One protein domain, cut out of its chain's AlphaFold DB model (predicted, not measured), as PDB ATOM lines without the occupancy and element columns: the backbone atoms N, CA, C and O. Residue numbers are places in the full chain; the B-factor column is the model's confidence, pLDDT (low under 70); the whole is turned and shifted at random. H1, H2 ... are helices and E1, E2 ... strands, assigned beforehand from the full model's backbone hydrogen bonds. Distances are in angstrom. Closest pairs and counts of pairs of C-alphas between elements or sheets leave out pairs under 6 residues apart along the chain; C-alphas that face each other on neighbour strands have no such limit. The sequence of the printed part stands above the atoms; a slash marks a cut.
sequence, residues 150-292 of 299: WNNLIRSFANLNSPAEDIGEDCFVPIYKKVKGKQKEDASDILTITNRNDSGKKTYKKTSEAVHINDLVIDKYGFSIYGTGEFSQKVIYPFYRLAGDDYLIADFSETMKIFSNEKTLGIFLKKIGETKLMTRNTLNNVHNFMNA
ATOM      1  N   TRP A 150      53.133  29.044  18.730       96.44
ATOM      2  CA  TRP A 150      52.209  27.914  18.725       96.44
ATOM      3  C   TRP A 150      50.748  28.370  18.750       96.44
ATOM      4  O   TRP A 150      49.946  27.926  17.931       96.44
ATOM      5  N   ASN A 151      50.388  29.280  19.652       96.75
ATOM      6  CA  ASN A 151      49.023  29.792  19.740       96.75
ATOM      7  C   ASN A 151      48.633  30.580  18.484       96.75
ATOM      8  O   ASN A 151      47.516  30.420  17.992       96.75
ATOM      9  N   ASN A 152      49.570  31.325  17.892       96.56
ATOM     10  CA  ASN A 152      49.383  31.949  16.586       96.56
ATOM     11  C   ASN A 152      49.183  30.924  15.468       96.56
ATOM     12  O   ASN A 152      48.322  31.122  14.617       96.56
ATOM     13  N   LEU A 153      49.906  29.803  15.485       96.88
ATOM     14  CA  LEU A 153      49.702  28.711  14.535       96.88
ATOM     15  C   LEU A 153      48.290  28.126  14.659       96.88
ATOM     16  O   LEU A 153      47.598  27.953  13.652       96.88
ATOM     17  N   ILE A 154      47.832  27.855  15.885       97.25
ATOM     18  CA  ILE A 154      46.487  27.324  16.149       97.25
ATOM     19  C   ILE A 154      45.400  28.341  15.768       97.25
ATOM     20  O   ILE A 154      44.378  27.956  15.196       97.25
ATOM     21  N   ARG A 155      45.644  29.635  15.998       97.19
ATOM     22  CA  ARG A 155      44.793  30.740  15.539       97.19
ATOM     23  C   ARG A 155      44.678  30.769  14.017       97.19
ATOM     24  O   ARG A 155      43.570  30.710  13.491       97.19
ATOM     25  N   SER A 156      45.804  30.804  13.302       96.88
ATOM     26  CA  SER A 156      45.827  30.796  11.835       96.88
ATOM     27  C   SER A 156      45.131  29.557  11.274       96.88
ATOM     28  O   SER A 156      44.371  29.656  10.314       96.88
ATOM     29  N   PHE A 157      45.323  28.397  11.907       96.56
ATOM     30  CA  PHE A 157      44.618  27.174  11.545       96.56
ATOM     31  C   PHE A 157      43.102  27.300  11.729       96.56
ATOM     32  O   PHE A 157      42.353  26.847  10.868       96.56
ATOM     33  N   ALA A 158      42.628  27.914  12.811       95.69
ATOM     34  CA  ALA A 158      41.200  28.100  13.049       95.69
ATOM     35  C   ALA A 158      40.546  29.095  12.092       95.69
ATOM     36  O   ALA A 158      39.468  28.795  11.583       95.69
ATOM     37  N   ASN A 159      41.202  30.223  11.813       95.50
ATOM     38  CA  ASN A 159      40.724  31.221  10.850       95.50
ATOM     39  C   ASN A 159      40.647  30.622   9.443       95.50
ATOM     40  O   ASN A 159      39.634  30.735   8.765       95.50
ATOM     41  N   LEU A 160      41.659  29.838   9.054       95.06
ATOM     42  CA  LEU A 160      41.639  29.086   7.800       95.06
ATOM     43  C   LEU A 160      40.469  28.093   7.721       95.06
ATOM     44  O   LEU A 160      39.994  27.781   6.634       95.06
ATOM     45  N   ASN A 161      40.013  27.570   8.860       92.25
ATOM     46  CA  ASN A 161      39.033  26.491   8.930       92.25
ATOM     47  C   ASN A 161      37.624  26.907   9.306       92.25
ATOM     48  O   ASN A 161      36.780  26.021   9.436       92.25
ATOM     49  N   SER A 162      37.336  28.185   9.511       91.75
ATOM     50  CA  SER A 162      36.043  28.606  10.031       91.75
ATOM     51  C   SER A 162      35.377  29.637   9.130       91.75
ATOM     52  O   SER A 162      36.047  30.524   8.627       91.75
ATOM     53  N   PRO A 163      34.044  29.570   8.957       87.88
ATOM     54  CA  PRO A 163      33.280  30.688   8.411       87.88
ATOM     55  C   PRO A 163      33.004  31.790   9.446       87.88
ATOM     56  O   PRO A 163      32.267  32.722   9.138       87.88
ATOM     57  N   ALA A 164      33.466  31.632  10.690       88.75
ATOM     58  CA  ALA A 164      33.334  32.653  11.714       88.75
ATOM     59  C   ALA A 164      34.222  33.865  11.419       88.75
ATOM     60  O   ALA A 164      35.086  33.825  10.550       88.75
ATOM     61  N   GLU A 165      33.980  34.945  12.156       87.75
ATOM     62  CA  GLU A 165      34.896  36.081  12.166       87.75
ATOM     63  C   GLU A 165      36.277  35.634  12.647       87.75
ATOM     64  O   GLU A 165      36.376  34.874  13.615       87.75
ATOM     65  N   ASP A 166      37.313  36.131  11.973       93.56
ATOM     66  CA  ASP A 166      38.698  35.817  12.287       93.56
ATOM     67  C   ASP A 166      39.034  36.147  13.744       93.56
ATOM     68  O   ASP A 166      38.732  37.220  14.268       93.56
ATOM     69  N   ILE A 167      39.726  35.215  14.388       96.12
ATOM     70  CA  ILE A 167      40.304  35.400  15.713       96.12
ATOM     71  C   ILE A 167      41.448  36.420  15.604       96.12
ATOM     72  O   ILE A 167      42.375  36.255  14.795       96.12
ATOM     73  N   GLY A 168      41.381  37.456  16.443       95.38
ATOM     74  CA  GLY A 168      42.378  38.519  16.544       95.38
ATOM     75  C   GLY A 168      43.718  38.052  17.117       95.38
ATOM     76  O   GLY A 168      43.871  36.921  17.575       95.38
ATOM     77  N   GLU A 169      44.723  38.927  17.077       95.00
ATOM     78  CA  GLU A 169      46.080  38.628  17.573       95.00
ATOM     79  C   GLU A 169      46.135  38.375  19.086       95.00
ATOM     80  O   GLU A 169      47.008  37.652  19.559       95.00
ATOM     81  N   ASP A 170      45.157  38.891  19.830       94.56
ATOM     82  CA  ASP A 170      44.956  38.637  21.260       94.56
ATOM     83  C   ASP A 170      44.481  37.205  21.573       94.56
ATOM     84  O   ASP A 170      44.344  36.841  22.739       94.56
ATOM     85  N   CYS A 171      44.235  36.391  20.539       95.75
ATOM     86  CA  CYS A 171      43.843  34.990  20.633       95.75
ATOM     87  C   CYS A 171      42.553  34.742  21.436       95.75
ATOM     88  O   CYS A 171      42.332  33.628  21.928       95.75
ATOM     89  N   PHE A 172      41.668  35.739  21.533       95.19
ATOM     90  CA  PHE A 172      40.334  35.555  22.095       95.19
ATOM     91  C   PHE A 172      39.370  35.010  21.044       95.19
ATOM     92  O   PHE A 172      39.059  35.639  20.035       95.19
ATOM     93  N   VAL A 173      38.865  33.811  21.307       95.06
ATOM     94  CA  VAL A 173      37.965  33.090  20.417       95.06
ATOM     95  C   VAL A 173      36.515  33.427  20.768       95.06
ATOM     96  O   VAL A 173      36.076  33.133  21.887       95.06
ATOM     97  N   PRO A 174      35.735  34.008  19.837       92.50
ATOM     98  CA  PRO A 174      34.325  34.293  20.069       92.50
ATOM     99  C   PRO A 174      33.520  33.002  20.243       92.50
ATOM    100  O   PRO A 174      33.706  32.020  19.519       92.50
ATOM    101  N   ILE A 175      32.581  33.011  21.190       91.38
ATOM    102  CA  ILE A 175      31.740  31.850  21.470       91.38
ATOM    103  C   ILE A 175      30.488  31.872  20.592       91.38
ATOM    104  O   ILE A 175      29.729  32.837  20.533       91.38
ATOM    105  N   TYR A 176      30.208  30.732  19.972       90.00
ATOM    106  CA  TYR A 176      29.013  30.474  19.195       90.00
ATOM    107  C   TYR A 176      28.185  29.355  19.828       90.00
ATOM    108  O   TYR A 176      28.649  28.237  20.059       90.00
ATOM    109  N   LYS A 177      26.902  29.626  20.084       88.06
ATOM    110  CA  LYS A 177      25.957  28.643  20.635       88.06
ATOM    111  C   LYS A 177      25.121  28.049  19.500       88.06
ATOM    112  O   LYS A 177      24.514  28.773  18.714       88.06
ATOM    113  N   LYS A 178      25.068  26.713  19.411       85.62
ATOM    114  CA  LYS A 178      24.204  26.004  18.450       85.62
ATOM    115  C   LYS A 178      22.736  26.349  18.717       85.62
ATOM    116  O   LYS A 178      22.268  26.194  19.843       85.62
ATOM    117  N   VAL A 179      22.006  26.732  17.676       85.31
ATOM    118  CA  VAL A 179      20.571  27.042  17.744       85.31
ATOM    119  C   VAL A 179      19.745  25.971  17.024       85.31
ATOM    120  O   VAL A 179      20.220  25.317  16.095       85.31
ATOM    121  N   LYS A 180      18.512  25.741  17.491       77.25
ATOM    122  CA  LYS A 180      17.536  24.836  16.856       77.25
ATOM    123  C   LYS A 180      16.523  25.662  16.048       77.25
ATOM    124  O   LYS A 180      16.136  26.740  16.489       77.25
ATOM    125  N   GLY A 181      16.065  25.134  14.910       66.00
ATOM    126  CA  GLY A 181      15.008  25.736  14.078       66.00
ATOM    127  C   GLY A 181      15.508  26.641  12.941       66.00
ATOM    128  O   GLY A 181      16.693  26.955  12.862       66.00
ATOM    129  N   LYS A 182      14.590  27.037  12.041       59.50
ATOM    130  CA  LYS A 182      14.863  28.005  10.964       59.50
ATOM    131  C   LYS A 182      15.110  29.380  11.590       59.50
ATOM    132  O   LYS A 182      14.219  29.923  12.233       59.50
ATOM    133  N   GLN A 183      16.308  29.920  11.408       64.00
ATOM    134  CA  GLN A 183      16.628  31.302  11.761       64.00
ATOM    135  C   GLN A 183      16.566  32.170  10.501       64.00
ATOM    136  O   GLN A 183      16.769  31.653   9.402       64.00
ATOM    137  N   LYS A 184      16.294  33.473  10.647       60.41
ATOM    138  CA  LYS A 184      16.493  34.424   9.543       60.41
ATOM    139  C   LYS A 184      17.992  34.487   9.244       60.41
ATOM    140  O   LYS A 184      18.762  34.754  10.157       60.41
ATOM    141  N   GLU A 185      18.391  34.192   8.011       55.91
ATOM    142  CA  GLU A 185      19.806  34.107   7.609       55.91
ATOM    143  C   GLU A 185      20.536  35.457   7.633       55.91
ATOM    144  O   GLU A 185      21.757  35.468   7.709       55.91
ATOM    145  N   ASP A 186      19.803  36.573   7.668       54.47
ATOM    146  CA  ASP A 186      20.355  37.921   7.471       54.47
ATOM    147  C   ASP A 186      20.864  38.622   8.745       54.47
ATOM    148  O   ASP A 186      21.154  39.817   8.716       54.47
ATOM    149  N   ALA A 187      20.956  37.936   9.889       63.81
ATOM    150  CA  ALA A 187      21.573  38.534  11.077       63.81
ATOM    151  C   ALA A 187      23.087  38.275  11.072       63.81
ATOM    152  O   ALA A 187      23.502  37.117  11.032       63.81
ATOM    153  N   SER A 188      23.896  39.335  11.197       66.38
ATOM    154  CA  SER A 188      25.374  39.295  11.259       66.38
ATOM    155  C   SER A 188      25.939  38.294  12.270       66.38
ATOM    156  O   SER A 188      27.051  37.800  12.119       66.38
ATOM    157  N   ASP A 189      25.158  37.968  13.297       79.12
ATOM    158  CA  ASP A 189      25.572  37.106  14.401       79.12
ATOM    159  C   ASP A 189      25.282  35.620  14.138       79.12
ATOM    160  O   ASP A 189      25.478  34.788  15.026       79.12
ATOM    161  N   ILE A 190      24.746  35.260  12.967       81.69
ATOM    162  CA  ILE A 190      24.334  33.893  12.647       81.69
ATOM    163  C   ILE A 190      25.317  33.253  11.673       81.69
ATOM    164  O   ILE A 190      25.441  33.653  10.522       81.69
ATOM    165  N   LEU A 191      25.937  32.160  12.115       83.06
ATOM    166  CA  LEU A 191      26.739  31.292  11.265       83.06
ATOM    167  C   LEU A 191      25.949  30.054  10.877       83.06
ATOM    168  O   LEU A 191      25.476  29.287  11.721       83.06
ATOM    169  N   THR A 192      25.861  29.819   9.578       80.56
ATOM    170  CA  THR A 192      25.314  28.593   9.014       80.56
ATOM    171  C   THR A 192      26.445  27.749   8.450       80.56
ATOM    172  O   THR A 192      27.173  28.186   7.567       80.56
ATOM    173  N   ILE A 193      26.542  26.504   8.910       78.25
ATOM    174  CA  ILE A 193      27.460  25.509   8.364       78.25
ATOM    175  C   ILE A 193      26.643  24.384   7.750       78.25
ATOM    176  O   ILE A 193      25.926  23.645   8.436       78.25
ATOM    177  N   THR A 194      26.772  24.253   6.437       69.06
ATOM    178  CA  THR A 194      26.135  23.191   5.662       69.06
ATOM    179  C   THR A 194      27.032  21.959   5.659       69.06
ATOM    180  O   THR A 194      28.252  22.059   5.532       69.06
ATOM    181  N   ASN A 195      26.443  20.776   5.835       62.66
ATOM    182  CA  ASN A 195      27.171  19.530   5.639       62.66
ATOM    183  C   ASN A 195      27.099  19.142   4.160       62.66
ATOM    184  O   ASN A 195      26.007  19.058   3.611       62.66
ATOM    185  N   ARG A 196      28.247  18.893   3.522       57.06
ATOM    186  CA  ARG A 196      28.300  18.526   2.097       57.06
ATOM    187  C   ARG A 196      27.626  17.170   1.825       57.06
ATOM    188  O   ARG A 196      27.055  16.984   0.760       57.06
ATOM    189  N   ASN A 197      27.628  16.270   2.819       51.75
ATOM    190  CA  ASN A 197      27.190  14.872   2.675       51.75
ATOM    191  C   ASN A 197      25.932  14.512   3.486       51.75
ATOM    192  O   ASN A 197      25.569  13.343   3.560       51.75
ATOM    193  N   ASP A 198      25.294  15.477   4.147       48.56
ATOM    194  CA  ASP A 198      24.129  15.224   4.999       48.56
ATOM    195  C   ASP A 198      23.210  16.440   4.905       48.56
ATOM    196  O   ASP A 198      23.663  17.575   5.036       48.56
ATOM    197  N   SER A 199      21.914  16.239   4.719       50.38
ATOM    198  CA  SER A 199      20.922  17.321   4.608       50.38
ATOM    199  C   SER A 199      20.792  18.178   5.888       50.38
ATOM    200  O   SER A 199      20.036  19.149   5.935       50.38
ATOM    201  N   GLY A 200      21.554  17.854   6.940       66.25
ATOM    202  CA  GLY A 200      21.626  18.577   8.202       66.25
ATOM    203  C   GLY A 200      22.481  19.846   8.143       66.25
ATOM    204  O   GLY A 200      23.689  19.819   8.393       66.25
ATOM    205  N   LYS A 201      21.823  20.986   7.933       76.25
ATOM    206  CA  LYS A 201      22.363  22.323   8.211       76.25
ATOM    207  C   LYS A 201      22.508  22.541   9.721       76.25
ATOM    208  O   LYS A 201      21.573  22.291  10.486       76.25
ATOM    209  N   LYS A 202      23.677  23.006  10.169       81.88
ATOM    210  CA  LYS A 202      23.894  23.440  11.556       81.88
ATOM    211  C   LYS A 202      23.980  24.956  11.604       81.88
ATOM    212  O   LYS A 202      24.773  25.547  10.884       81.88
ATOM    213  N   THR A 203      23.200  25.556  12.491       86.00
ATOM    214  CA  THR A 203      23.208  27.001  12.702       86.00
ATOM    215  C   THR A 203      23.724  27.310  14.098       86.00
ATOM    216  O   THR A 203      23.393  26.629  15.076       86.00
ATOM    217  N   TYR A 204      24.546  28.340  14.172       87.44
ATOM    218  CA  TYR A 204      25.178  28.831  15.373       87.44
ATOM    219  C   TYR A 204      24.926  30.331  15.486       87.44
ATOM    220  O   TYR A 204      24.870  31.023  14.476       87.44
ATOM    221  N   LYS A 205      24.763  30.827  16.712       88.06
ATOM    222  CA  LYS A 205      24.621  32.254  16.999       88.06
ATOM    223  C   LYS A 205      25.801  32.723  17.850       88.06
ATOM    224  O   LYS A 205      26.070  32.092  18.877       88.06
ATOM    225  N   LYS A 206      26.472  33.795  17.425       90.00
ATOM    226  CA  LYS A 206      27.535  34.477  18.172       90.00
ATOM    227  C   LYS A 206      26.975  34.985  19.500       90.00
ATOM    228  O   LYS A 206      25.833  35.445  19.566       90.00
ATOM    229  N   THR A 207      27.748  34.858  20.565       88.88
ATOM    230  CA  THR A 207      27.439  35.446  21.870       88.88
ATOM    231  C   THR A 207      28.317  36.674  22.105       88.88
ATOM    232  O   THR A 207      29.210  36.978  21.320       88.88
ATOM    233  N   SER A 208      28.075  37.385  23.203       87.44
ATOM    234  CA  SER A 208      28.974  38.435  23.693       87.44
ATOM    235  C   SER A 208      30.170  37.884  24.483       87.44
ATOM    236  O   SER A 208      30.905  38.657  25.085       87.44
ATOM    237  N   GLU A 209      30.319  36.561  24.566       90.31
ATOM    238  CA  GLU A 209      31.360  35.892  25.349       90.31
ATOM    239  C   GLU A 209      32.521  35.496  24.422       90.31
ATOM    240  O   GLU A 209      32.306  35.098  23.273       90.31
ATOM    241  N   ALA A 210      33.742  35.544  24.947       92.19
ATOM    242  CA  ALA A 210      34.943  35.044  24.291       92.19
ATOM    243  C   ALA A 210      35.814  34.304  25.310       92.19
ATOM    244  O   ALA A 210      35.702  34.529  26.516       92.19
ATOM    245  N   VAL A 211      36.664  33.408  24.823       93.12
ATOM    246  CA  VAL A 211      37.582  32.610  25.642       93.12
ATOM    247  C   VAL A 211      38.945  32.576  24.976       93.12
ATOM    248  O   VAL A 211      39.038  32.538  23.752       93.12
ATOM    249  N   HIS A 212      40.004  32.624  25.771       94.75
ATOM    250  CA  HIS A 212      41.352  32.613  25.231       94.75
ATOM    251  C   HIS A 212      41.682  31.237  24.631       94.75
ATOM    252  O   HIS A 212      41.275  30.202  25.163       94.75
ATOM    253  N   ILE A 213      42.447  31.210  23.535       95.31
ATOM    254  CA  ILE A 213      42.767  29.976  22.799       95.31
ATOM    255  C   ILE A 213      43.441  28.905  23.665       95.31
ATOM    256  O   ILE A 213      43.274  27.723  23.402       95.31
ATOM    257  N   ASN A 214      44.153  29.330  24.710       93.38
ATOM    258  CA  ASN A 214      44.862  28.477  25.670       93.38
ATOM    259  C   ASN A 214      43.968  27.446  26.363       93.38
ATOM    260  O   ASN A 214      44.455  26.389  26.754       93.38
ATOM    261  N   ASP A 215      42.689  27.775  26.545       90.75
ATOM    262  CA  ASP A 215      41.747  26.973  27.326       90.75
ATOM    263  C   ASP A 215      40.923  26.025  26.440       90.75
ATOM    264  O   ASP A 215      39.945  25.415  26.888       90.75
ATOM    265  N   LEU A 216      41.272  25.932  25.152       92.62
ATOM    266  CA  LEU A 216      40.468  25.251  24.150       92.62
ATOM    267  C   LEU A 216      40.976  23.854  23.835       92.62
ATOM    268  O   LEU A 216      42.165  23.572  23.747       92.62
ATOM    269  N   VAL A 217      40.018  22.979  23.553       92.56
ATOM    270  CA  VAL A 217      40.273  21.671  22.961       92.56
ATOM    271  C   VAL A 217      40.001  21.746  21.468       92.56
ATOM    272  O   VAL A 217      38.931  22.185  21.026       92.56
ATOM    273  N   ILE A 218      40.958  21.253  20.691       92.44
ATOM    274  CA  ILE A 218      40.911  21.221  19.235       92.44
ATOM    275  C   ILE A 218      40.157  19.962  18.802       92.44
ATOM    276  O   ILE A 218      40.691  18.852  18.857       92.44
ATOM    277  N   ASP A 219      38.903  20.125  18.379       89.69
ATOM    278  CA  ASP A 219      38.015  19.043  17.947       89.69
ATOM    279  C   ASP A 219      37.876  19.003  16.409       89.69
ATOM    280  O   ASP A 219      38.211  19.928  15.673       89.69
ATOM    281  N   LYS A 220      37.333  17.897  15.895       86.38
ATOM    282  CA  LYS A 220      37.034  17.624  14.486       86.38
ATOM    283  C   LYS A 220      36.214  18.717  13.805       86.38
ATOM    284  O   LYS A 220      36.265  18.850  12.587       86.38
ATOM    285  N   TYR A 221      35.352  19.388  14.559       87.12
ATOM    286  CA  TYR A 221      34.354  20.308  14.017       87.12
ATOM    287  C   TYR A 221      34.521  21.732  14.536       87.12
ATOM    288  O   TYR A 221      33.585  22.518  14.392       87.12
ATOM    289  N   GLY A 222      35.656  22.053  15.155       91.56
ATOM    290  CA  GLY A 222      35.875  23.359  15.755       91.56
ATOM    291  C   GLY A 222      36.680  23.314  17.039       91.56
ATOM    292  O   GLY A 222      37.126  22.255  17.478       91.56
ATOM    293  N   PHE A 223      36.779  24.467  17.689       93.94
ATOM    294  CA  PHE A 223      37.202  24.521  19.078       93.94
ATOM    295  C   PHE A 223      36.050  24.242  20.024       93.94
ATOM    296  O   PHE A 223      34.890  24.599  19.776       93.94
ATOM    297  N   SER A 224      36.397  23.602  21.129       91.38
ATOM    298  CA  SER A 224      35.477  23.255  22.194       91.38
ATOM    299  C   SER A 224      36.045  23.625  23.553       91.38
ATOM    300  O   SER A 224      37.256  23.703  23.733       91.38
ATOM    301  N   ILE A 225      35.140  23.833  24.502       85.75
ATOM    302  CA  ILE A 225      35.454  23.928  25.927       85.75
ATOM    303  C   ILE A 225      34.857  22.722  26.644       85.75
ATOM    304  O   ILE A 225      33.831  22.168  26.214       85.75
ATOM    305  N   TYR A 226      35.471  22.335  27.757       75.12
ATOM    306  CA  TYR A 226      34.847  21.422  28.708       75.12
ATOM    307  C   TYR A 226      33.653  22.143  29.360       75.12
ATOM    308  O   TYR A 226      33.807  23.203  29.959       75.12
ATOM    309  N   GLY A 227      32.436  21.623  29.169       57.75
ATOM    310  CA  GLY A 227      31.220  22.208  29.745       57.75
ATOM    311  C   GLY A 227      31.019  21.860  31.226       57.75
ATOM    312  O   GLY A 227      31.682  20.980  31.766       57.75
ATOM    313  N   THR A 228      30.050  22.514  31.874       42.75
ATOM    314  CA  THR A 228      29.618  22.191  33.247       42.75
ATOM    315  C   THR A 228      28.647  21.003  33.265       42.75
ATOM    316  O   THR A 228      27.608  21.050  32.603       42.75
ATOM    317  N   GLY A 229      28.984  19.963  34.036       56.84
ATOM    318  CA  GLY A 229      28.330  18.645  34.097       56.84
ATOM    319  C   GLY A 229      29.368  17.521  33.924       56.84
ATOM    320  O   GLY A 229      30.561  17.809  33.856       56.84
ATOM    321  N   GLU A 230      28.962  16.252  33.816       40.53
ATOM    322  CA  GLU A 230      29.900  15.161  33.484       40.53
ATOM    323  C   GLU A 230      30.331  15.246  31.998       40.53
ATOM    324  O   GLU A 230      29.764  14.612  31.113       40.53
ATOM    325  N   PHE A 231      31.352  16.062  31.718       48.66
ATOM    326  CA  PHE A 231      32.263  15.956  30.564       48.66
ATOM    327  C   PHE A 231      31.736  16.219  29.137       48.66
ATOM    328  O   PHE A 231      32.406  15.848  28.170       48.66
ATOM    329  N   SER A 232      30.604  16.899  28.920       58.09
ATOM    330  CA  SER A 232      30.187  17.197  27.537       58.09
ATOM    331  C   SER A 232      31.024  18.332  26.918       58.09
ATOM    332  O   SER A 232      30.821  19.506  27.246       58.09
ATOM    333  N   GLN A 233      31.939  17.998  26.001       63.75
ATOM    334  CA  GLN A 233      32.627  18.973  25.144       63.75
ATOM    335  C   GLN A 233      31.608  19.711  24.273       63.75
ATOM    336  O   GLN A 233      30.821  19.100  23.540       63.75
ATOM    337  N   LYS A 234      31.613  21.043  24.348       79.12
ATOM    338  CA  LYS A 234      30.716  21.884  23.555       79.12
ATOM    339  C   LYS A 234      31.526  22.648  22.524       79.12
ATOM    340  O   LYS A 234      32.356  23.470  22.891       79.12
ATOM    341  N   VAL A 235      31.252  22.399  21.243       79.38
ATOM    342  CA  VAL A 235      31.823  23.193  20.147       79.38
ATOM    343  C   VAL A 235      31.328  24.629  20.275       79.38
ATOM    344  O   VAL A 235      30.116  24.867  20.239       79.38
ATOM    345  N   ILE A 236      32.277  25.548  20.420       87.31
ATOM    346  CA  ILE A 236      32.045  26.985  20.575       87.31
ATOM    347  C   ILE A 236      32.558  27.797  19.390       87.31
ATOM    348  O   ILE A 236      32.067  28.891  19.183       87.31
ATOM    349  N   TYR A 237      33.479  27.272  18.584       92.50
ATOM    350  CA  TYR A 237      33.981  27.960  17.398       92.50
ATOM    351  C   TYR A 237      34.022  26.967  16.243       92.50
ATOM    352  O   TYR A 237      34.892  26.097  16.228       92.50
ATOM    353  N   PRO A 238      33.026  26.973  15.347       91.81
ATOM    354  CA  PRO A 238      32.802  25.840  14.470       91.81
ATOM    355  C   PRO A 238      33.647  25.915  13.188       91.81
ATOM    356  O   PRO A 238      33.803  26.978  12.597       91.81
ATOM    357  N   PHE A 239      34.145  24.770  12.725       92.06
ATOM    358  CA  PHE A 239      34.906  24.652  11.479       92.06
ATOM    359  C   PHE A 239      34.046  24.207  10.291       92.06
ATOM    360  O   PHE A 239      32.974  23.605  10.450       92.06
ATOM    361  N   TYR A 240      34.557  24.454   9.084       87.19
ATOM    362  CA  TYR A 240      34.065  23.886   7.839       87.19
ATOM    363  C   TYR A 240      34.006  22.359   7.906       87.19
ATOM    364  O   TYR A 240      34.764  21.676   8.600       87.19
ATOM    365  N   ARG A 241      33.087  21.795   7.124       83.19
ATOM    366  CA  ARG A 241      32.962  20.349   6.934       83.19
ATOM    367  C   ARG A 241      33.627  19.955   5.623       83.19
ATOM    368  O   ARG A 241      32.935  19.689   4.647       83.19
ATOM    369  N   LEU A 242      34.955  19.930   5.640       80.44
ATOM    370  CA  LEU A 242      35.773  19.527   4.497       80.44
ATOM    371  C   LEU A 242      35.570  18.039   4.163       80.44
ATOM    372  O   LEU A 242      35.414  17.201   5.070       80.44
ATOM    373  N   ALA A 243      35.546  17.731   2.866       80.12
ATOM    374  CA  ALA A 243      35.692  16.380   2.340       80.12
ATOM    375  C   ALA A 243      37.140  15.887   2.535       80.12
ATOM    376  O   ALA A 243      38.018  16.656   2.923       80.12
ATOM    377  N   GLY A 244      37.381  14.586   2.350       76.19
ATOM    378  CA  GLY A 244      38.716  14.005   2.580       76.19
ATOM    379  C   GLY A 244      39.773  14.515   1.595       76.19
ATOM    380  O   GLY A 244      40.949  14.577   1.919       76.19
ATOM    381  N   ASP A 245      39.335  14.931   0.416       84.50
ATOM    382  CA  ASP A 245      40.129  15.447  -0.693       84.50
ATOM    383  C   ASP A 245      40.204  16.983  -0.742       84.50
ATOM    384  O   ASP A 245      40.942  17.534  -1.557       84.50
ATOM    385  N   ASP A 246      39.498  17.692   0.145       87.94
ATOM    386  CA  ASP A 246      39.558  19.152   0.227       87.94
ATOM    387  C   ASP A 246      40.802  19.601   1.022       87.94
ATOM    388  O   ASP A 246      41.107  19.066   2.093       87.94
ATOM    389  N   TYR A 247      41.490  20.636   0.533       91.75
ATOM    390  CA  TYR A 247      42.609  21.287   1.219       91.75
ATOM    391  C   TYR A 247      42.349  22.786   1.340       91.75
ATOM    392  O   TYR A 247      42.066  23.456   0.348       91.75
ATOM    393  N   LEU A 248      42.504  23.321   2.548       94.12
ATOM    394  CA  LEU A 248      42.617  24.763   2.783       94.12
ATOM    395  C   LEU A 248      44.063  25.050   3.160       94.12
ATOM    396  O   LEU A 248      44.607  24.324   3.982       94.12
ATOM    397  N   ILE A 249      44.700  26.059   2.568       96.00
ATOM    398  CA  ILE A 249      46.137  26.321   2.743       96.00
ATOM    399  C   ILE A 249      46.342  27.799   3.068       96.00
ATOM    400  O   ILE A 249      45.738  28.657   2.430       96.00
ATOM    401  N   ALA A 250      47.232  28.087   4.015       95.44
ATOM    402  CA  ALA A 250      47.701  29.432   4.316       95.44
ATOM    403  C   ALA A 250      49.224  29.445   4.489       95.44
ATOM    404  O   ALA A 250      49.814  28.515   5.047       95.44
ATOM    405  N   ASP A 251      49.871  30.512   4.022       96.31
ATOM    406  CA  ASP A 251      51.242  30.807   4.432       96.31
ATOM    407  C   ASP A 251      51.255  31.176   5.923       96.31
ATOM    408  O   ASP A 251      50.394  31.921   6.385       96.31
ATOM    409  N   PHE A 252      52.210  30.617   6.674       94.50
ATOM    410  CA  PHE A 252      52.315  30.830   8.121       94.50
ATOM    411  C   PHE A 252      53.618  31.537   8.499       94.50
ATOM    412  O   PHE A 252      53.593  32.556   9.178       94.50
ATOM    413  N   SER A 253      54.754  31.029   8.024       93.38
ATOM    414  CA  SER A 253      56.073  31.618   8.266       93.38
ATOM    415  C   SER A 253      56.939  31.554   7.008       93.38
ATOM    416  O   SER A 253      56.542  30.993   5.980       93.38
ATOM    417  N   GLU A 254      58.157  32.093   7.068       92.31
ATOM    418  CA  GLU A 254      59.147  31.927   5.995       92.31
ATOM    419  C   GLU A 254      59.512  30.455   5.756       92.31
ATOM    420  O   GLU A 254      59.819  30.071   4.627       92.31
ATOM    421  N   THR A 255      59.413  29.616   6.792       89.50
ATOM    422  CA  THR A 255      59.792  28.198   6.755       89.50
ATOM    423  C   THR A 255      58.609  27.259   6.519       89.50
ATOM    424  O   THR A 255      58.805  26.158   5.994       89.50
ATOM    425  N   MET A 256      57.374  27.678   6.829       92.31
ATOM    426  CA  MET A 256      56.209  26.784   6.846       92.31
ATOM    427  C   MET A 256      54.958  27.380   6.195       92.31
ATOM    428  O   MET A 256      54.677  28.579   6.274       92.31
ATOM    429  N   LYS A 257      54.154  26.503   5.591       95.81
ATOM    430  CA  LYS A 257      52.720  26.734   5.373       95.81
ATOM    431  C   LYS A 257      51.930  25.826   6.301       95.81
ATOM    432  O   LYS A 257      52.396  24.740   6.648       95.81
ATOM    433  N   ILE A 258      50.723  26.242   6.653       95.81
ATOM    434  CA  ILE A 258      49.756  25.370   7.312       95.81
ATOM    435  C   ILE A 258      48.649  25.013   6.337       95.81
ATOM    436  O   ILE A 258      48.343  25.761   5.404       95.81
ATOM    437  N   PHE A 259      48.037  23.864   6.562       94.31
ATOM    438  CA  PHE A 259      46.862  23.466   5.821       94.31
ATOM    439  C   PHE A 259      45.866  22.725   6.697       94.31
ATOM    440  O   PHE A 259      46.181  22.256   7.791       94.31
ATOM    441  N   SER A 260      44.648  22.620   6.194       92.12
ATOM    442  CA  SER A 260      43.611  21.773   6.745       92.12
ATOM    443  C   SER A 260      43.203  20.726   5.742       92.12
ATOM    444  O   SER A 260      42.845  21.052   4.612       92.12
ATOM    445  N   ASN A 261      43.234  19.481   6.186       87.00
ATOM    446  CA  ASN A 261      42.721  18.336   5.460       87.00
ATOM    447  C   ASN A 261      42.283  17.285   6.491       87.00
ATOM    448  O   ASN A 261      42.747  17.294   7.634       87.00
ATOM    449  N   GLU A 262      41.303  16.446   6.139       77.88
ATOM    450  CA  GLU A 262      40.785  15.381   7.015       77.88
ATOM    451  C   GLU A 262      40.350  15.838   8.428       77.88
ATOM    452  O   GLU A 262      40.163  15.029   9.342       77.88
ATOM    453  N   LYS A 263      40.077  17.140   8.593       81.19
ATOM    454  CA  LYS A 263      39.664  17.782   9.856       81.19
ATOM    455  C   LYS A 263      40.768  17.763  10.920       81.19
ATOM    456  O   LYS A 263      40.491  17.528  12.104       81.19
ATOM    457  N   THR A 264      42.010  17.977  10.494       88.06
ATOM    458  CA  THR A 264      43.162  18.185  11.372       88.06
ATOM    459  C   THR A 264      44.168  19.164  10.760       88.06
ATOM    460  O   THR A 264      44.071  19.520   9.585       88.06
ATOM    461  N   LEU A 265      45.114  19.616  11.581       91.81
ATOM    462  CA  LEU A 265      46.202  20.499  11.179       91.81
ATOM    463  C   LEU A 265      47.244  19.735  10.365       91.81
ATOM    464  O   LEU A 265      47.768  18.711  10.807       91.81
ATOM    465  N   GLY A 266      47.590  20.298   9.216       91.06
ATOM    466  CA  GLY A 266      48.742  19.927   8.423       91.06
ATOM    467  C   GLY A 266      49.801  21.022   8.397       91.06
ATOM    468  O   GLY A 266      49.484  22.211   8.412       91.06
ATOM    469  N   ILE A 267      51.063  20.612   8.336       91.38
ATOM    470  CA  ILE A 267      52.221  21.493   8.185       91.38
ATOM    471  C   ILE A 267      52.933  21.120   6.889       91.38
ATOM    472  O   ILE A 267      53.168  19.942   6.629       91.38
ATOM    473  N   PHE A 268      53.275  22.116   6.082       90.81
ATOM    474  CA  PHE A 268      54.145  21.976   4.921       90.81
ATOM    475  C   PHE A 268      55.457  22.703   5.188       90.81
ATOM    476  O   PHE A 268      55.457  23.918   5.403       90.81
ATOM    477  N   LEU A 269      56.571  21.978   5.141       88.19
ATOM    478  CA  LEU A 269      57.896  22.565   5.284       88.19
ATOM    479  C   LEU A 269      58.434  23.006   3.926       88.19
ATOM    480  O   LEU A 269      58.775  22.179   3.080       88.19
ATOM    481  N   LYS A 270      58.597  24.318   3.745       90.62
ATOM    482  CA  LYS A 270      59.024  24.918   2.472       90.62
ATOM    483  C   LYS A 270      60.410  24.449   2.036       90.62
ATOM    484  O   LYS A 270      60.635  24.231   0.853       90.62
ATOM    485  N   LYS A 271      61.322  24.261   2.995       84.94
ATOM    486  CA  LYS A 271      62.713  23.862   2.737       84.94
ATOM    487  C   LYS A 271      62.833  22.490   2.074       84.94
ATOM    488  O   LYS A 271      63.703  22.306   1.230       84.94
ATOM    489  N   ILE A 272      62.003  21.537   2.492       82.00
ATOM    490  CA  ILE A 272      62.080  20.144   2.028       82.00
ATOM    491  C   ILE A 272      60.941  19.767   1.078       82.00
ATOM    492  O   ILE A 272      61.025  18.732   0.434       82.00
ATOM    493  N   GLY A 273      59.907  20.604   0.953       86.75
ATOM    494  CA  GLY A 273      58.791  20.361   0.041       86.75
ATOM    495  C   GLY A 273      57.834  19.262   0.506       86.75
ATOM    496  O   GLY A 273      57.141  18.684  -0.323       86.75
ATOM    497  N   GLU A 274      57.777  18.985   1.809       83.50
ATOM    498  CA  GLU A 274      57.008  17.870   2.375       83.50
ATOM    499  C   GLU A 274      55.852  18.364   3.247       83.50
ATOM    500  O   GLU A 274      55.988  19.346   3.987       83.50
ATOM    501  N   THR A 275      54.716  17.663   3.185       85.50
ATOM    502  CA  THR A 275      53.550  17.892   4.050       85.50
ATOM    503  C   THR A 275      53.449  16.827   5.135       85.50
ATOM    504  O   THR A 275      53.811  15.665   4.943       85.50
ATOM    505  N   LYS A 276      52.875  17.188   6.285       84.50
ATOM    506  CA  LYS A 276      52.435  16.200   7.264       84.50
ATOM    507  C   LYS A 276      51.219  16.660   8.046       84.50
ATOM    508  O   LYS A 276      51.187  17.768   8.571       84.50
ATOM    509  N   LEU A 277      50.249  15.759   8.170       83.81
ATOM    510  CA  LEU A 277      49.117  15.902   9.076       83.81
ATOM    511  C   LEU A 277      49.512  15.482  10.490       83.81
ATOM    512  O   LEU A 277      50.057  14.396  10.712       83.81
ATOM    513  N   MET A 278      49.196  16.335  11.457       85.31
ATOM    514  CA  MET A 278      49.289  16.011  12.868       85.31
ATOM    515  C   MET A 278      48.001  15.317  13.303       85.31
ATOM    516  O   MET A 278      46.901  15.758  12.970       85.31
ATOM    517  N   THR A 279      48.109  14.236  14.073       83.81
ATOM    518  CA  THR A 279      46.906  13.624  14.646       83.81
ATOM    519  C   THR A 279      46.273  14.576  15.654       83.81
ATOM    520  O   THR A 279      46.972  15.310  16.350       83.81
ATOM    521  N   ARG A 280      44.946  14.537  15.795       85.69
ATOM    522  CA  ARG A 280      44.249  15.375  16.782       85.69
ATOM    523  C   ARG A 280      44.727  15.122  18.217       85.69
ATOM    524  O   ARG A 280      44.744  16.048  19.019       85.69
ATOM    525  N   ASN A 281      45.112  13.884  18.532       83.88
ATOM    526  CA  ASN A 281      45.661  13.537  19.842       83.88
ATOM    527  C   ASN A 281      46.999  14.249  20.072       83.88
ATOM    528  O   ASN A 281      47.152  14.963  21.054       83.88
ATOM    529  N   THR A 282      47.930  14.141  19.118       85.25
ATOM    530  CA  THR A 282      49.209  14.864  19.159       85.25
ATOM    531  C   THR A 282      48.989  16.373  19.250       85.25
ATOM    532  O   THR A 282      49.593  17.020  20.097       85.25
ATOM    533  N   LEU A 283      48.080  16.919  18.441       90.12
ATOM    534  CA  LEU A 283      47.758  18.343  18.406       90.12
ATOM    535  C   LEU A 283      47.266  18.862  19.764       90.12
ATOM    536  O   LEU A 283      47.776  19.866  20.253       90.12
ATOM    537  N   ASN A 284      46.332  18.154  20.405       91.12
ATOM    538  CA  ASN A 284      45.858  18.523  21.739       91.12
ATOM    539  C   ASN A 284      46.916  18.295  22.822       91.12
ATOM    540  O   ASN A 284      47.013  19.104  23.733       91.12
ATOM    541  N   ASN A 285      47.742  17.250  22.733       90.38
ATOM    542  CA  ASN A 285      48.806  17.024  23.714       90.38
ATOM    543  C   ASN A 285      49.874  18.120  23.655       90.38
ATOM    544  O   ASN A 285      50.328  18.589  24.697       90.38
ATOM    545  N   VAL A 286      50.228  18.568  22.448       92.94
ATOM    546  CA  VAL A 286      51.097  19.732  22.250       92.94
ATOM    547  C   VAL A 286      50.426  20.991  22.797       92.94
ATOM    548  O   VAL A 286      51.036  21.717  23.577       92.94
ATOM    549  N   HIS A 287      49.160  21.230  22.450       94.56
ATOM    550  CA  HIS A 287      48.428  22.407  22.913       94.56
ATOM    551  C   HIS A 287      48.314  22.474  24.442       94.56
ATOM    552  O   HIS A 287      48.611  23.508  25.033       94.56
ATOM    553  N   ASN A 288      47.999  21.351  25.086       92.81
ATOM    554  CA  ASN A 288      47.950  21.240  26.538       92.81
ATOM    555  C   ASN A 288      49.323  21.483  27.170       92.81
ATOM    556  O   ASN A 288      49.411  22.208  28.154       92.81
ATOM    557  N   PHE A 289      50.400  20.922  26.610       92.88
ATOM    558  CA  PHE A 289      51.754  21.163  27.113       92.88
ATOM    559  C   PHE A 289      52.125  22.652  27.065       92.88
ATOM    560  O   PHE A 289      52.648  23.186  28.041       92.88
ATOM    561  N   MET A 290      51.825  23.329  25.953       94.69
ATOM    562  CA  MET A 290      52.169  24.741  25.763       94.69
ATOM    563  C   MET A 290      51.362  25.682  26.656       94.69
ATOM    564  O   MET A 290      51.850  26.748  27.038       94.69
ATOM    565  N   ASN A 291      50.133  25.299  27.000       93.38
ATOM    566  CA  ASN A 291      49.210  26.153  27.738       93.38
ATOM    567  C   ASN A 291      49.070  25.801  29.225       93.38
ATOM    568  O   ASN A 291      48.592  26.640  29.988       93.38
ATOM    569  N   ALA A 292      49.566  24.643  29.663       87.94
ATOM    570  CA  ALA A 292      49.663  24.290  31.075       87.94
ATOM    571  C   ALA A 292      50.799  25.041  31.789       87.94
ATOM    572  O   ALA A 292      51.814  25.391  31.187       87.94
TER     573      ALA A 292
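AT A GLANCE: This is residues 150 to 292 of the 299 residues of an uncharacterized protein of Flavobacteriales bacterium (UniProt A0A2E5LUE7). What is the shape? A sheet of four strands, E7 E8 E9 E10, makes one end of the longest axis with H1 over one of its faces; towards the other end lie two small three-stranded sheets, E1 E3 E2 and E4 E5 E6, where E1 crosses close to E6. H2 packs on E4. What builds it? The printed part has 143 residues, of mixed class, with two named helices and ten named strands in the order H1, E1 to E10, H2; each sheet is antiparallel. It is compact, with a radius of gyration of the C-alphas of 15.5 A and spans of 49 by 34 by 28 A.

HOW THE PARTS SIT: Where does the first helix stand? H1, residues 150 to 161, is on the sheet of E7 (248 to 251), E8 (256 to 261), E9 (264 to 269) and E10 (274 to 277), two layers, a helix on one face of a sheet, at a height over the sheet of 9.2 A. Its closest C-alphas to E8 are those of Phe 157 and Ile 258, 6.9 A apart. These strands are a meander, each the antiparallel neighbour of the one before, with N 250 and O 258, N 259 and O 266, and N 267 and O 276 each 2.9 A apart. How do the strands after H1 pair? E3, residues 202 to 212, bends by 90 degrees at residue 208 in a strongly twisted sheet between E1, residues 172 to 179 (N 173 to O 211, 2.8 A), and E2, residues 190 to 193 (N 191 to O 204, 2.8 A). E4 (217 to 219), E5 (222 to 226) and E6 (233 to 238) form another meander, with N 217 and O 224, and N 223 and O 237, each 2.9 A apart. The closest C-alphas of E1 and E6 are those of Tyr 176 and Ile 236, 4.8 A apart. What of the last helix? H2, residues 280 to 291, only grazes the sheet E4 E5 E6; its closest C-alphas to E4 are those of Asn 284 and Ile 218, 6.2 A apart. H1 and H2 are close but not clearly touching, C-alphas 150 and 290 being 7.7 A apart, at a steep tilt of 44 degrees, opposite ways. In both, every O i to N i+4 pair is within hydrogen-bond range.

IN THESE COORDINATES: Where does H1 begin? C-alpha 150 is at (52.209, 27.914, 18.725), and H1 measures 16.5 A. Which strands are longest? E3 measures 24.0 A, ending with C-alpha 212 at (41.352, 32.613, 25.231), and E1 22.0 A. Where does H2 end? C-alpha 291 is at (49.210, 26.153, 27.738), and H2 measures 16.1 A.

THE WHOLE: How far does it reach? The two C-alphas farthest apart, those of Gly 181 and Lys 271, are 49.1 A apart. Is it continuous? The printed part has no cut and no long link. Where is confidence low? The pLDDT is under 70 at residues 181 to 188, 194 to 200 and 227 to 233.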